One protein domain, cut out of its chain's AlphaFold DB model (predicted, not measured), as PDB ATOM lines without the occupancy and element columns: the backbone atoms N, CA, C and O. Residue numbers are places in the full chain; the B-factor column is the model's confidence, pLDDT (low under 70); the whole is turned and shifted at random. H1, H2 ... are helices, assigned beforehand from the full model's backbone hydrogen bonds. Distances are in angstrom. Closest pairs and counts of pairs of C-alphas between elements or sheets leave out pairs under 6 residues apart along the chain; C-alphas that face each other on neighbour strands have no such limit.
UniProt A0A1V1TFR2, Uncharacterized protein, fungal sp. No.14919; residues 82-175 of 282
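This is residues 82 to 175 of the 282 residues of an uncharacterized protein of fungal sp. No.14919 (UniProt A0A1V1TFR2). What shape is it? It has little regular structure: a body mostly of loops holds a short helical hairpin, H1 and H2, with H3 at one end. What makes it up? The 94 printed residues include three named helices, H1, H2, H3 in order, and no named strand; the class is all helix, with 26 residues in named elements. It is compact, radius of gyration of the C-alphas 13.5 A, spanning 41 by 32 by 19 A.

Where is the longest helix? H3, residues 165 to 174, spans 14.3 A, ending at C-alpha 174 (-41.472, -30.541, 16.978). And the others? H2, residues 138 to 146, spans 12.5 A; H1, residues 116 to 122, spans 10.6 A from C-alpha 116 (-21.281, -34.703, -11.062).

What touches H3? H3 is apart from H1 and H2. How does the hairpin H1 and H2 stand? They touch, closest C-alphas Phe 119 and Ile 141, 5.9 A, at a steep tilt of 39 degrees, opposite ways. Are O i to N i+4 pairs within hydrogen-bond range? Every one is in H2 and H3, 2 of 3 in H1.

How far does it reach? The farthest C-alphas, Ala 149 and Leu 174, are 42.2 A apart. Any cut or low confidence? The printed part has no cut, both links are long, and no printed residue is under pLDDT 70.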
ATOM      1  N   ALA A  82     -22.713 -27.532   3.550       96.62
ATOM      2  CA  ALA A  82     -22.986 -28.850   2.960       96.62
ATOM      3  C   ALA A  82     -23.529 -29.868   3.978       96.62
ATOM      4  O   ALA A  82     -24.471 -30.607   3.683       96.62
ATOM      5  N   PHE A  83     -22.974 -29.870   5.191       95.94
ATOM      6  CA  PHE A  83     -23.298 -30.838   6.235       95.94
ATOM      7  C   PHE A  83     -24.276 -30.306   7.283       95.94
ATOM      8  O   PHE A  83     -24.747 -31.092   8.108       95.94
ATOM      9  N   CYS A  84     -24.624 -29.018   7.225       95.62
ATOM     10  CA  CYS A  84     -25.458 -28.350   8.215       95.62
ATOM     11  C   CYS A  84     -26.868 -28.957   8.282       95.62
ATOM     12  O   CYS A  84     -27.561 -29.107   7.271       95.62
ATOM     13  N   VAL A  85     -27.303 -29.313   9.488       94.06
ATOM     14  CA  VAL A  85     -28.615 -29.934   9.741       94.06
ATOM     15  C   VAL A  85     -29.693 -28.879  10.010       94.06
ATOM     16  O   VAL A  85     -30.879 -29.155   9.850       94.06
ATOM     17  N   LYS A  86     -29.292 -27.655  10.376       92.62
ATOM     18  CA  LYS A  86     -30.215 -26.575  10.722       92.62
ATOM     19  C   LYS A  86     -30.989 -26.084   9.500       92.62
ATOM     20  O   LYS A  86     -30.461 -25.987   8.390       92.62
ATOM     21  N   ILE A  87     -32.247 -25.748   9.731       92.75
ATOM     22  CA  ILE A  87     -33.159 -25.199   8.734       92.75
ATOM     23  C   ILE A  87     -33.056 -23.676   8.711       92.75
ATOM     24  O   ILE A  87     -32.966 -23.041   9.759       92.75
ATOM     25  N   GLY A  88     -33.069 -23.086   7.513       89.69
ATOM     26  CA  GLY A  88     -33.235 -21.642   7.354       89.69
ATOM     27  C   GLY A  88     -34.683 -21.215   7.601       89.69
ATOM     28  O   GLY A  88     -35.603 -22.032   7.588       89.69
ATOM     29  N   ARG A  89     -34.929 -19.913   7.764       86.81
ATOM     30  CA  ARG A  89     -36.264 -19.375   8.114       86.81
ATOM     31  C   ARG A  89     -37.364 -19.796   7.131       86.81
ATOM     32  O   ARG A  89     -38.524 -19.950   7.502       86.81
ATOM     33  N   SER A  90     -36.999 -20.024   5.872       89.62
ATOM     34  CA  SER A  90     -37.913 -20.466   4.822       89.62
ATOM     35  C   SER A  90     -38.179 -21.979   4.798       89.62
ATOM     36  O   SER A  90     -38.932 -22.442   3.941       89.62
ATOM     37  N   GLY A  91     -37.620 -22.791   5.699       89.81
ATOM     38  CA  GLY A  91     -37.700 -24.257   5.593       89.81
ATOM     39  C   GLY A  91     -36.728 -24.865   4.577       89.81
ATOM     40  O   GLY A  91     -36.786 -26.065   4.320       89.81
ATOM     41  N   TRP A  92     -35.865 -24.036   3.989       95.06
ATOM     42  CA  TRP A  92     -34.811 -24.421   3.056       95.06
ATOM     43  C   TRP A  92     -33.462 -23.993   3.627       95.06
ATOM     44  O   TRP A  92     -33.388 -23.072   4.438       95.06
ATOM     45  N   MET A  93     -32.392 -24.646   3.188       95.50
ATOM     46  CA  MET A  93     -31.041 -24.139   3.406       95.50
ATOM     47  C   MET A  93     -30.769 -22.990   2.432       95.50
ATOM     48  O   MET A  93     -30.908 -23.160   1.217       95.50
ATOM     49  N   GLU A  94     -30.413 -21.828   2.980       95.12
ATOM     50  CA  GLU A  94     -30.242 -20.580   2.221       95.12
ATOM     51  C   GLU A  94     -28.775 -20.282   1.885       95.12
ATOM     52  O   GLU A  94     -28.514 -19.489   0.986       95.12
ATOM     53  N   ALA A  95     -27.827 -20.955   2.543       97.12
ATOM     54  CA  ALA A  95     -26.414 -20.867   2.195       97.12
ATOM     55  C   ALA A  95     -26.029 -21.848   1.079       97.12
ATOM     56  O   ALA A  95     -26.526 -22.976   1.000       97.12
ATOM     57  N   CYS A  96     -25.085 -21.431   0.242       97.62
ATOM     58  CA  CYS A  96     -24.448 -22.263  -0.761       97.62
ATOM     59  C   CYS A  96     -23.629 -23.373  -0.077       97.62
ATOM     60  O   CYS A  96     -22.677 -23.068   0.640       97.62
ATOM     61  N   PRO A  97     -23.912 -24.662  -0.332       97.06
ATOM     62  CA  PRO A  97     -23.206 -25.761   0.322       97.06
ATOM     63  C   PRO A  97     -21.749 -25.917  -0.145       97.06
ATOM     64  O   PRO A  97     -21.005 -26.680   0.463       97.06
ATOM     65  N   LYS A  98     -21.332 -25.236  -1.223       96.50
ATOM     66  CA  LYS A  98     -19.974 -25.355  -1.774       96.50
ATOM     67  C   LYS A  98     -18.977 -24.368  -1.158       96.50
ATOM     68  O   LYS A  98     -17.831 -24.736  -0.935       96.50
ATOM     69  N   CYS A  99     -19.398 -23.128  -0.916       96.50
ATOM     70  CA  CYS A  99     -18.527 -22.043  -0.442       96.50
ATOM     71  C   CYS A  99     -19.053 -21.334   0.815       96.50
ATOM     72  O   CYS A  99     -18.522 -20.295   1.196       96.50
ATOM     73  N   ASP A 100     -20.128 -21.848   1.416       96.81
ATOM     74  CA  ASP A 100     -20.740 -21.325   2.640       96.81
ATOM     75  C   ASP A 100     -21.210 -19.856   2.561       96.81
ATOM     76  O   ASP A 100     -21.439 -19.218   3.584       96.81
ATOM     77  N   SER A 101     -21.398 -19.299   1.359       96.56
ATOM     78  CA  SER A 101     -21.952 -17.950   1.169       96.56
ATOM     79  C   SER A 101     -23.484 -17.957   1.130       96.56
ATOM     80  O   SER A 101     -24.090 -18.862   0.562       96.56
ATOM     81  N   THR A 102     -24.116 -16.926   1.691       96.31
ATOM     82  CA  THR A 102     -25.569 -16.671   1.620       96.31
ATOM     83  C   THR A 102     -25.955 -15.694   0.508       96.31
ATOM     84  O   THR A 102     -27.134 -15.437   0.292       96.31
ATOM     85  N   GLU A 103     -24.974 -15.131  -0.197       97.12
ATOM     86  CA  GLU A 103     -25.192 -14.107  -1.229       97.12
ATOM     87  C   GLU A 103     -25.728 -14.700  -2.537       97.12
ATOM     88  O   GLU A 103     -26.311 -13.995  -3.358       97.12
ATOM     89  N   HIS A 104     -25.533 -16.004  -2.746       97.06
ATOM     90  CA  HIS A 104     -25.956 -16.693  -3.955       97.06
ATOM     91  C   HIS A 104     -26.499 -18.089  -3.659       97.06
ATOM     92  O   HIS A 104     -26.121 -18.758  -2.700       97.06
ATOM     93  N   LEU A 105     -27.368 -18.558  -4.553       97.31
ATOM     94  CA  LEU A 105     -27.811 -19.948  -4.569       97.31
ATOM     95  C   LEU A 105     -26.709 -20.843  -5.137       97.31
ATOM     96  O   LEU A 105     -25.922 -20.397  -5.970       97.31
ATOM     97  N   TYR A 106     -26.727 -22.128  -4.778       97.44
ATOM     98  CA  TYR A 106     -25.770 -23.125  -5.275       97.44
ATOM     99  C   TYR A 106     -25.549 -23.048  -6.796       97.44
ATOM    100  O   TYR A 106     -24.423 -23.115  -7.278       97.44
ATOM    101  N   GLU A 107     -26.616 -22.833  -7.563       96.81
ATOM    102  CA  GLU A 107     -26.543 -22.770  -9.022       96.81
ATOM    103  C   GLU A 107     -25.707 -21.628  -9.587       96.81
ATOM    104  O   GLU A 107     -25.130 -21.792 -10.662       96.81
ATOM    105  N   ALA A 108     -25.684 -20.504  -8.873       97.19
ATOM    106  CA  ALA A 108     -24.971 -19.285  -9.223       97.19
ATOM    107  C   ALA A 108     -23.600 -19.203  -8.529       97.19
ATOM    108  O   ALA A 108     -22.952 -18.161  -8.569       97.19
ATOM    109  N   CYS A 109     -23.154 -20.285  -7.882       96.94
ATOM    110  CA  CYS A 109     -21.861 -20.319  -7.217       96.94
ATOM    111  C   CYS A 109     -20.719 -20.233  -8.242       96.94
ATOM    112  O   CYS A 109     -20.663 -21.070  -9.148       96.94
ATOM    113  N   PRO A 110     -19.773 -19.284  -8.092       95.88
ATOM    114  CA  PRO A 110     -18.662 -19.119  -9.032       95.88
ATOM    115  C   PRO A 110     -17.707 -20.319  -9.027       95.88
ATOM    116  O   PRO A 110     -17.053 -20.592 -10.027       95.88
ATOM    117  N   TYR A 111     -17.666 -21.067  -7.923       94.81
ATOM    118  CA  TYR A 111     -16.827 -22.253  -7.768       94.81
ATOM    119  C   TYR A 111     -17.501 -23.536  -8.268       94.81
ATOM    120  O   TYR A 111     -16.889 -24.599  -8.212       94.81
ATOM    121  N   ARG A 112     -18.771 -23.499  -8.690       95.00
ATOM    122  CA  ARG A 112     -19.524 -24.701  -9.079       95.00
ATOM    123  C   ARG A 112     -18.988 -25.299 -10.379       95.00
ATOM    124  O   ARG A 112     -18.956 -24.622 -11.405       95.00
ATOM    125  N   VAL A 113     -18.689 -26.600 -10.365       94.50
ATOM    126  CA  VAL A 113     -18.420 -27.372 -11.582       94.50
ATOM    127  C   VAL A 113     -19.702 -28.107 -11.956       94.50
ATOM    128  O   VAL A 113     -20.211 -28.934 -11.204       94.50
ATOM    129  N   LYS A 114     -20.277 -27.766 -13.113       92.12
ATOM    130  CA  LYS A 114     -21.539 -28.365 -13.569       92.12
ATOM    131  C   LYS A 114     -21.366 -29.870 -13.801       92.12
ATOM    132  O   LYS A 114     -20.361 -30.292 -14.367       92.12
ATOM    133  N   GLY A 115     -22.381 -30.656 -13.434       90.06
ATOM    134  CA  GLY A 115     -22.419 -32.099 -13.681       90.06
ATOM    135  C   GLY A 115     -22.367 -32.916 -12.385       90.06
ATOM    136  O   GLY A 115     -23.320 -32.842 -11.611       90.06
ATOM    137  N   PRO A 116     -21.305 -33.706 -12.138       89.88
ATOM    138  CA  PRO A 116     -21.281 -34.703 -11.062       89.88
ATOM    139  C   PRO A 116     -21.377 -34.101  -9.656       89.88
ATOM    140  O   PRO A 116     -21.937 -34.707  -8.744       89.88
ATOM    141  N   GLU A 117     -20.873 -32.884  -9.458       95.12
ATOM    142  CA  GLU A 117     -20.932 -32.237  -8.145       95.12
ATOM    143  C   GLU A 117     -22.358 -31.865  -7.726       95.12
ATOM    144  O   GLU A 117     -22.653 -31.829  -6.530       95.12
ATOM    145  N   ASP A 118     -23.254 -31.626  -8.689       96.50
ATOM    146  CA  ASP A 118     -24.632 -31.223  -8.405       96.50
ATOM    147  C   ASP A 118     -25.368 -32.306  -7.618       96.50
ATOM    148  O   ASP A 118     -26.065 -32.002  -6.650       96.50
ATOM    149  N   PHE A 119     -25.154 -33.574  -7.977       95.88
ATOM    150  CA  PHE A 119     -25.701 -34.702  -7.233       95.88
ATOM    151  C   PHE A 119     -25.142 -34.756  -5.807       95.88
ATOM    152  O   PHE A 119     -25.898 -34.886  -4.838       95.88
ATOM    153  N   ARG A 120     -23.821 -34.589  -5.660       95.69
ATOM    154  CA  ARG A 120     -23.151 -34.669  -4.359       95.69
ATOM    155  C   ARG A 120     -23.669 -33.612  -3.381       95.69
ATOM    156  O   ARG A 120     -24.005 -33.942  -2.246       95.69
ATOM    157  N   TYR A 121     -23.757 -32.354  -3.811       97.06
ATOM    158  CA  TYR A 121     -24.130 -31.248  -2.926       97.06
ATOM    159  C   TYR A 121     -25.636 -31.105  -2.701       97.06
ATOM    160  O   TYR A 121     -26.036 -30.695  -1.611       97.06
ATOM    161  N   LEU A 122     -26.470 -31.424  -3.695       96.69
ATOM    162  CA  LEU A 122     -27.920 -31.241  -3.581       96.69
ATOM    163  C   LEU A 122     -28.644 -32.471  -3.024       96.69
ATOM    164  O   LEU A 122     -29.735 -32.319  -2.477       96.69
ATOM    165  N   ILE A 123     -28.057 -33.666  -3.151       95.25
ATOM    166  CA  ILE A 123     -28.732 -34.932  -2.834       95.25
ATOM    167  C   ILE A 123     -27.921 -35.733  -1.823       95.25
ATOM    168  O   ILE A 123     -28.362 -35.885  -0.687       95.25
ATOM    169  N   PHE A 124     -26.718 -36.180  -2.188       94.94
ATOM    170  CA  PHE A 124     -25.929 -37.094  -1.353       94.94
ATOM    171  C   PHE A 124     -25.582 -36.505   0.023       94.94
ATOM    172  O   PHE A 124     -25.848 -37.106   1.057       94.94
ATOM    173  N   ASN A 125     -25.076 -35.271   0.072       95.56
ATOM    174  CA  ASN A 125     -24.744 -34.614   1.341       95.56
ATOM    175  C   ASN A 125     -25.989 -34.191   2.147       95.56
ATOM    176  O   ASN A 125     -25.868 -33.753   3.297       95.56
ATOM    177  N   ARG A 126     -27.180 -34.279   1.540       95.25
ATOM    178  CA  ARG A 126     -28.460 -33.812   2.089       95.25
ATOM    179  C   ARG A 126     -29.429 -34.947   2.427       95.25
ATOM    180  O   ARG A 126     -30.571 -34.661   2.782       95.25
ATOM    181  N   GLN A 127     -28.993 -36.203   2.358       94.25
ATOM    182  CA  GLN A 127     -29.785 -37.341   2.828       94.25
ATOM    183  C   GLN A 127     -30.186 -37.122   4.293       94.25
ATOM    184  O   GLN A 127     -29.354 -36.724   5.111       94.25
ATOM    185  N   ARG A 128     -31.474 -37.312   4.609       91.38
ATOM    186  CA  ARG A 128     -32.067 -37.027   5.935       91.38
ATOM    187  C   ARG A 128     -31.815 -35.609   6.466       91.38
ATOM    188  O   ARG A 128     -31.778 -35.387   7.674       91.38
ATOM    189  N   LYS A 129     -31.603 -34.635   5.585       93.69
ATOM    190  CA  LYS A 129     -31.369 -33.241   5.967       93.69
ATOM    191  C   LYS A 129     -32.304 -32.313   5.195       93.69
ATOM    192  O   LYS A 129     -32.906 -32.712   4.194       93.69
ATOM    193  N   PRO A 130     -32.439 -31.055   5.643       93.81
ATOM    194  CA  PRO A 130     -33.224 -30.062   4.929       93.81
ATOM    195  C   PRO A 130     -32.759 -29.879   3.482       93.81
ATOM    196  O   PRO A 130     -31.555 -29.922   3.216       93.81
ATOM    197  N   PRO A 131     -33.668 -29.611   2.543       96.00
ATOM    198  CA  PRO A 131     -33.295 -29.419   1.153       96.00
ATOM    199  C   PRO A 131     -32.572 -28.076   0.951       96.00
ATOM    200  O   PRO A 131     -32.834 -27.090   1.648       96.00
ATOM    201  N   VAL A 132     -31.671 -28.027  -0.033       96.88
ATOM    202  CA  VAL A 132     -31.009 -26.787  -0.470       96.88
ATOM    203  C   VAL A 132     -31.945 -26.001  -1.379       96.88
ATOM    204  O   VAL A 132     -32.597 -26.576  -2.252       96.88
ATOM    205  N   LYS A 133     -32.016 -24.678  -1.194       95.69
ATOM    206  CA  LYS A 133     -32.790 -23.806  -2.080       95.69
ATOM    207  C   LYS A 133     -32.152 -23.788  -3.474       95.69
ATOM    208  O   LYS A 133     -31.064 -23.252  -3.670       95.69
ATOM    209  N   SER A 134     -32.839 -24.381  -4.445       95.56
ATOM    210  CA  SER A 134     -32.370 -24.546  -5.822       95.56
ATOM    211  C   SER A 134     -33.553 -24.404  -6.790       95.56
ATOM    212  O   SER A 134     -34.677 -24.785  -6.468       95.56
ATOM    213  N   ARG A 135     -33.308 -23.806  -7.960       96.12
ATOM    214  CA  ARG A 135     -34.208 -23.774  -9.123       96.12
ATOM    215  C   ARG A 135     -34.034 -25.010 -10.022       96.12
ATOM    216  O   ARG A 135     -34.845 -25.221 -10.922       96.12
ATOM    217  N   MET A 136     -33.002 -25.830  -9.808       95.06
ATOM    218  CA  MET A 136     -32.800 -27.083 -10.536       95.06
ATOM    219  C   MET A 136     -33.850 -28.129 -10.173       95.06
ATOM    220  O   MET A 136     -34.281 -28.277  -9.032       95.06
ATOM    221  N   VAL A 137     -34.218 -28.927 -11.172       94.75
ATOM    222  CA  VAL A 137     -35.123 -30.061 -10.993       94.75
ATOM    223  C   VAL A 137     -34.313 -31.267 -10.513       94.75
ATOM    224  O   VAL A 137     -33.615 -31.888 -11.315       94.75
ATOM    225  N   LEU A 138     -34.426 -31.622  -9.228       92.75
ATOM    226  CA  LEU A 138     -33.653 -32.712  -8.605       92.75
ATOM    227  C   LEU A 138     -33.760 -34.043  -9.363       92.75
ATOM    228  O   LEU A 138     -32.754 -34.714  -9.560       92.75
ATOM    229  N   GLY A 139     -34.943 -34.382  -9.884       92.81
ATOM    230  CA  GLY A 139     -35.132 -35.602 -10.676       92.81
ATOM    231  C   GLY A 139     -34.249 -35.673 -11.931       92.81
ATOM    232  O   GLY A 139     -33.807 -36.757 -12.301       92.81
ATOM    233  N   LYS A 140     -33.925 -34.529 -12.556       95.44
ATOM    234  CA  LYS A 140     -32.991 -34.487 -13.695       95.44
ATOM    235  C   LYS A 140     -31.552 -34.740 -13.254       95.44
ATOM    236  O   LYS A 140     -30.813 -35.385 -13.984       95.44
ATOM    237  N   ILE A 141     -31.174 -34.253 -12.071       95.06
ATOM    238  CA  ILE A 141     -29.834 -34.457 -11.505       95.06
ATOM    239  C   ILE A 141     -29.631 -35.934 -11.159       95.06
ATOM    240  O   ILE A 141     -28.634 -36.511 -11.576       95.06
ATOM    241  N   ILE A 142     -30.594 -36.562 -10.469       93.50
ATOM    242  CA  ILE A 142     -30.537 -37.998 -10.132       93.50
ATOM    243  C   ILE A 142     -30.425 -38.829 -11.406       93.50
ATOM    244  O   ILE A 142     -29.548 -39.675 -11.517       93.50
ATOM    245  N   LYS A 143     -31.287 -38.559 -12.393       93.06
ATOM    246  CA  LYS A 143     -31.271 -39.293 -13.658       93.06
ATOM    247  C   LYS A 143     -29.919 -39.169 -14.375       93.06
ATOM    248  O   LYS A 143     -29.368 -40.179 -14.789       93.06
ATOM    249  N   ALA A 144     -29.364 -37.959 -14.451       94.25
ATOM    250  CA  ALA A 144     -28.061 -37.720 -15.071       94.25
ATOM    251  C   ALA A 144     -26.890 -38.368 -14.309       94.25
ATOM    252  O   ALA A 144     -25.861 -38.666 -14.910       94.25
ATOM    253  N   GLU A 145     -27.012 -38.563 -12.994       94.44
ATOM    254  CA  GLU A 145     -26.037 -39.302 -12.186       94.44
ATOM    255  C   GLU A 145     -26.104 -40.808 -12.454       94.44
ATOM    256  O   GLU A 145     -25.073 -41.429 -12.703       94.44
ATOM    257  N   VAL A 146     -27.313 -41.376 -12.471       93.06
ATOM    258  CA  VAL A 146     -27.545 -42.807 -12.737       93.06
ATOM    259  C   VAL A 146     -27.132 -43.189 -14.162       93.06
ATOM    260  O   VAL A 146     -26.588 -44.265 -14.377       93.06
ATOM    261  N   GLU A 147     -27.352 -42.310 -15.141       93.44
ATOM    262  CA  GLU A 147     -26.982 -42.549 -16.545       93.44
ATOM    263  C   GLU A 147     -25.481 -42.350 -16.830       93.44
ATOM    264  O   GLU A 147     -25.015 -42.672 -17.926       93.44
ATOM    265  N   ARG A 148     -24.697 -41.817 -15.884       93.25
ATOM    266  CA  ARG A 148     -23.274 -41.549 -16.113       93.25
ATOM    267  C   ARG A 148     -22.460 -42.840 -16.080       93.25
ATOM    268  O   ARG A 148     -22.452 -43.557 -15.085       93.25
ATOM    269  N   ALA A 149     -21.687 -43.078 -17.138       92.25
ATOM    270  CA  ALA A 149     -20.727 -44.175 -17.182       92.25
ATOM    271  C   ALA A 149     -19.708 -44.061 -16.032       92.25
ATOM    272  O   ALA A 149     -19.086 -43.013 -15.849       92.25
ATOM    273  N   GLY A 150     -19.555 -45.140 -15.262       91.19
ATOM    274  CA  GLY A 150     -18.649 -45.182 -14.112       91.19
ATOM    275  C   GLY A 150     -19.149 -44.428 -12.876       91.19
ATOM    276  O   GLY A 150     -18.345 -44.128 -11.996       91.19
ATOM    277  N   SER A 151     -20.443 -44.093 -12.790       89.19
ATOM    278  CA  SER A 151     -21.008 -43.638 -11.520       89.19
ATOM    279  C   SER A 151     -20.900 -44.751 -10.474       89.19
ATOM    280  O   SER A 151     -21.066 -45.935 -10.764       89.19
ATOM    281  N   ALA A 152     -20.596 -44.364  -9.235       86.50
ATOM    282  CA  ALA A 152     -20.568 -45.294  -8.107       86.50
ATOM    283  C   ALA A 152     -21.979 -45.725  -7.674       86.50
ATOM    284  O   ALA A 152     -22.113 -46.630  -6.862       86.50
ATOM    285  N   LEU A 153     -23.013 -45.055  -8.193       87.56
ATOM    286  CA  LEU A 153     -24.401 -45.320  -7.854       87.56
ATOM    287  C   LEU A 153     -24.977 -46.370  -8.788       87.56
ATOM    288  O   LEU A 153     -25.162 -46.147  -9.985       87.56
ATOM    289  N   SER A 154     -25.319 -47.507  -8.207       84.12
ATOM    290  CA  SER A 154     -26.115 -48.525  -8.859       84.12
ATOM    291  C   SER A 154     -27.591 -48.137  -8.857       84.12
ATOM    292  O   SER A 154     -28.095 -47.506  -7.931       84.12
ATOM    293  N   ALA A 155     -28.344 -48.628  -9.844       81.88
ATOM    294  CA  ALA A 155     -29.808 -48.576  -9.827       81.88
ATOM    295  C   ALA A 155     -30.431 -49.313  -8.620       81.88
ATOM    296  O   ALA A 155     -31.623 -49.164  -8.362       81.88
ATOM    297  N   LYS A 156     -29.640 -50.131  -7.914       85.94
ATOM    298  CA  LYS A 156     -30.046 -50.839  -6.695       85.94
ATOM    299  C   LYS A 156     -29.799 -50.042  -5.416       85.94
ATOM    300  O   LYS A 156     -30.305 -50.448  -4.376       85.94
ATOM    301  N   ASP A 157     -29.030 -48.959  -5.479       87.69
ATOM    302  CA  ASP A 157     -28.688 -48.203  -4.282       87.69
ATOM    303  C   ASP A 157     -29.904 -47.405  -3.815       87.69
ATOM    304  O   ASP A 157     -30.490 -46.612  -4.560       87.69
ATOM    305  N   GLU A 158     -30.290 -47.615  -2.559       88.25
ATOM    306  CA  GLU A 158     -31.366 -46.860  -1.936       88.25
ATOM    307  C   GLU A 158     -30.834 -45.486  -1.521       88.25
ATOM    308  O   GLU A 158     -30.208 -45.304  -0.478       88.25
ATOM    309  N   ILE A 159     -31.040 -44.502  -2.395       86.69
ATOM    310  CA  ILE A 159     -30.675 -43.116  -2.121       86.69
ATOM    311  C   ILE A 159     -31.842 -42.468  -1.395       86.69
ATOM    312  O   ILE A 159     -32.886 -42.169  -1.984       86.69
ATOM    313  N   GLU A 160     -31.644 -42.191  -0.117       89.94
ATOM    314  CA  GLU A 160     -32.625 -41.434   0.636       89.94
ATOM    315  C   GLU A 160     -32.699 -39.993   0.136       89.94
ATOM    316  O   GLU A 160     -31.696 -39.301  -0.029       89.94
ATOM    317  N   LEU A 161     -33.910 -39.511  -0.111       89.50
ATOM    318  CA  LEU A 161     -34.087 -38.149  -0.586       89.50
ATOM    319  C   LEU A 161     -33.957 -37.144   0.568       89.50
ATOM    320  O   LEU A 161     -34.279 -37.459   1.720       89.50
ATOM    321  N   PRO A 162     -33.528 -35.903   0.275       86.12
ATOM    322  CA  PRO A 162     -33.631 -34.811   1.230       86.12
ATOM    323  C   PRO A 162     -35.072 -34.642   1.710       86.12
ATOM    324  O   PRO A 162     -36.030 -34.961   0.998       86.12
ATOM    325  N   TYR A 163     -35.236 -34.076   2.901       87.75
ATOM    326  CA  TYR A 163     -36.565 -33.789   3.419       87.75
ATOM    327  C   TYR A 163     -37.345 -32.871   2.478       87.75
ATOM    328  O   TYR A 163     -36.793 -31.970   1.844       87.75
ATOM    329  N   SER A 164     -38.666 -33.044   2.433       89.19
ATOM    330  CA  SER A 164     -39.512 -31.985   1.889       89.19
ATOM    331  C   SER A 164     -39.414 -30.759   2.797       89.19
ATOM    332  O   SER A 164     -39.309 -30.890   4.016       89.19
ATOM    333  N   SER A 165     -39.484 -29.551   2.239       86.94
ATOM    334  CA  SER A 165     -39.443 -28.320   3.043       86.94
ATOM    335  C   SER A 165     -40.578 -28.250   4.074       86.94
ATOM    336  O   SER A 165     -40.386 -27.740   5.175       86.94
ATOM    337  N   LYS A 166     -41.749 -28.818   3.756       89.06
ATOM    338  CA  LYS A 166     -42.877 -28.946   4.691       89.06
ATOM    339  C   LYS A 166     -42.516 -29.834   5.884       89.06
ATOM    340  O   LYS A 166     -42.705 -29.406   7.019       89.06
ATOM    341  N   TYR A 167     -41.972 -31.026   5.625       89.31
ATOM    342  CA  TYR A 167     -41.523 -31.935   6.681       89.31
ATOM    343  C   TYR A 167     -40.403 -31.310   7.507       89.31
ATOM    344  O   TYR A 167     -40.453 -31.345   8.727       89.31
ATOM    345  N   ALA A 168     -39.437 -30.673   6.848       87.94
ATOM    346  CA  ALA A 168     -38.328 -29.988   7.491       87.94
ATOM    347  C   ALA A 168     -38.848 -28.949   8.510       87.94
ATOM    348  O   ALA A 168     -38.494 -29.002   9.684       87.94
ATOM    349  N   ARG A 169     -39.768 -28.062   8.099       87.50
ATOM    350  CA  ARG A 169     -40.400 -27.088   9.012       87.50
ATOM    351  C   ARG A 169     -41.174 -27.756  10.150       87.50
ATOM    352  O   ARG A 169     -41.174 -27.245  11.262       87.50
ATOM    353  N   GLN A 170     -41.870 -28.859   9.876       89.38
ATOM    354  CA  GLN A 170     -42.602 -29.594  10.907       89.38
ATOM    355  C   GLN A 170     -41.644 -30.221  11.928       89.38
ATOM    356  O   GLN A 170     -41.872 -30.084  13.124       89.38
ATOM    357  N   ALA A 171     -40.560 -30.843  11.467       86.31
ATOM    358  CA  ALA A 171     -39.525 -31.415  12.317       86.31
ATOM    359  C   ALA A 171     -38.866 -30.347  13.204       86.31
ATOM    360  O   ALA A 171     -38.672 -30.590  14.389       86.31
ATOM    361  N   ASP A 172     -38.600 -29.154  12.661       86.00
ATOM    362  CA  ASP A 172     -38.062 -28.016  13.424       86.00
ATOM    363  C   ASP A 172     -39.039 -27.504  14.493       86.00
ATOM    364  O   ASP A 172     -38.627 -27.160  15.592       86.00
ATOM    365  N   ARG A 173     -40.350 -27.506  14.217       87.44
ATOM    366  CA  ARG A 173     -41.372 -27.139  15.216       87.44
ATOM    367  C   ARG A 173     -41.505 -28.167  16.334       87.44
ATOM    368  O   ARG A 173     -41.761 -27.782  17.467       87.44
ATOM    369  N   LEU A 174     -41.389 -29.453  16.001       87.81
ATOM    370  CA  LEU A 174     -41.472 -30.541  16.978       87.81
ATOM    371  C   LEU A 174     -40.202 -30.634  17.831       87.81
ATOM    372  O   LEU A 174     -40.281 -31.000  18.995       87.81
ATOM    373  N   ASN A 175     -39.053 -30.275  17.256       82.50
ATOM    374  CA  ASN A 175     -37.755 -30.253  17.919       82.50
ATOM    375  C   ASN A 175     -37.057 -28.910  17.663       82.50
ATOM    376  O   ASN A 175     -36.083 -28.869  16.899       82.50
TER     377      ASN A 175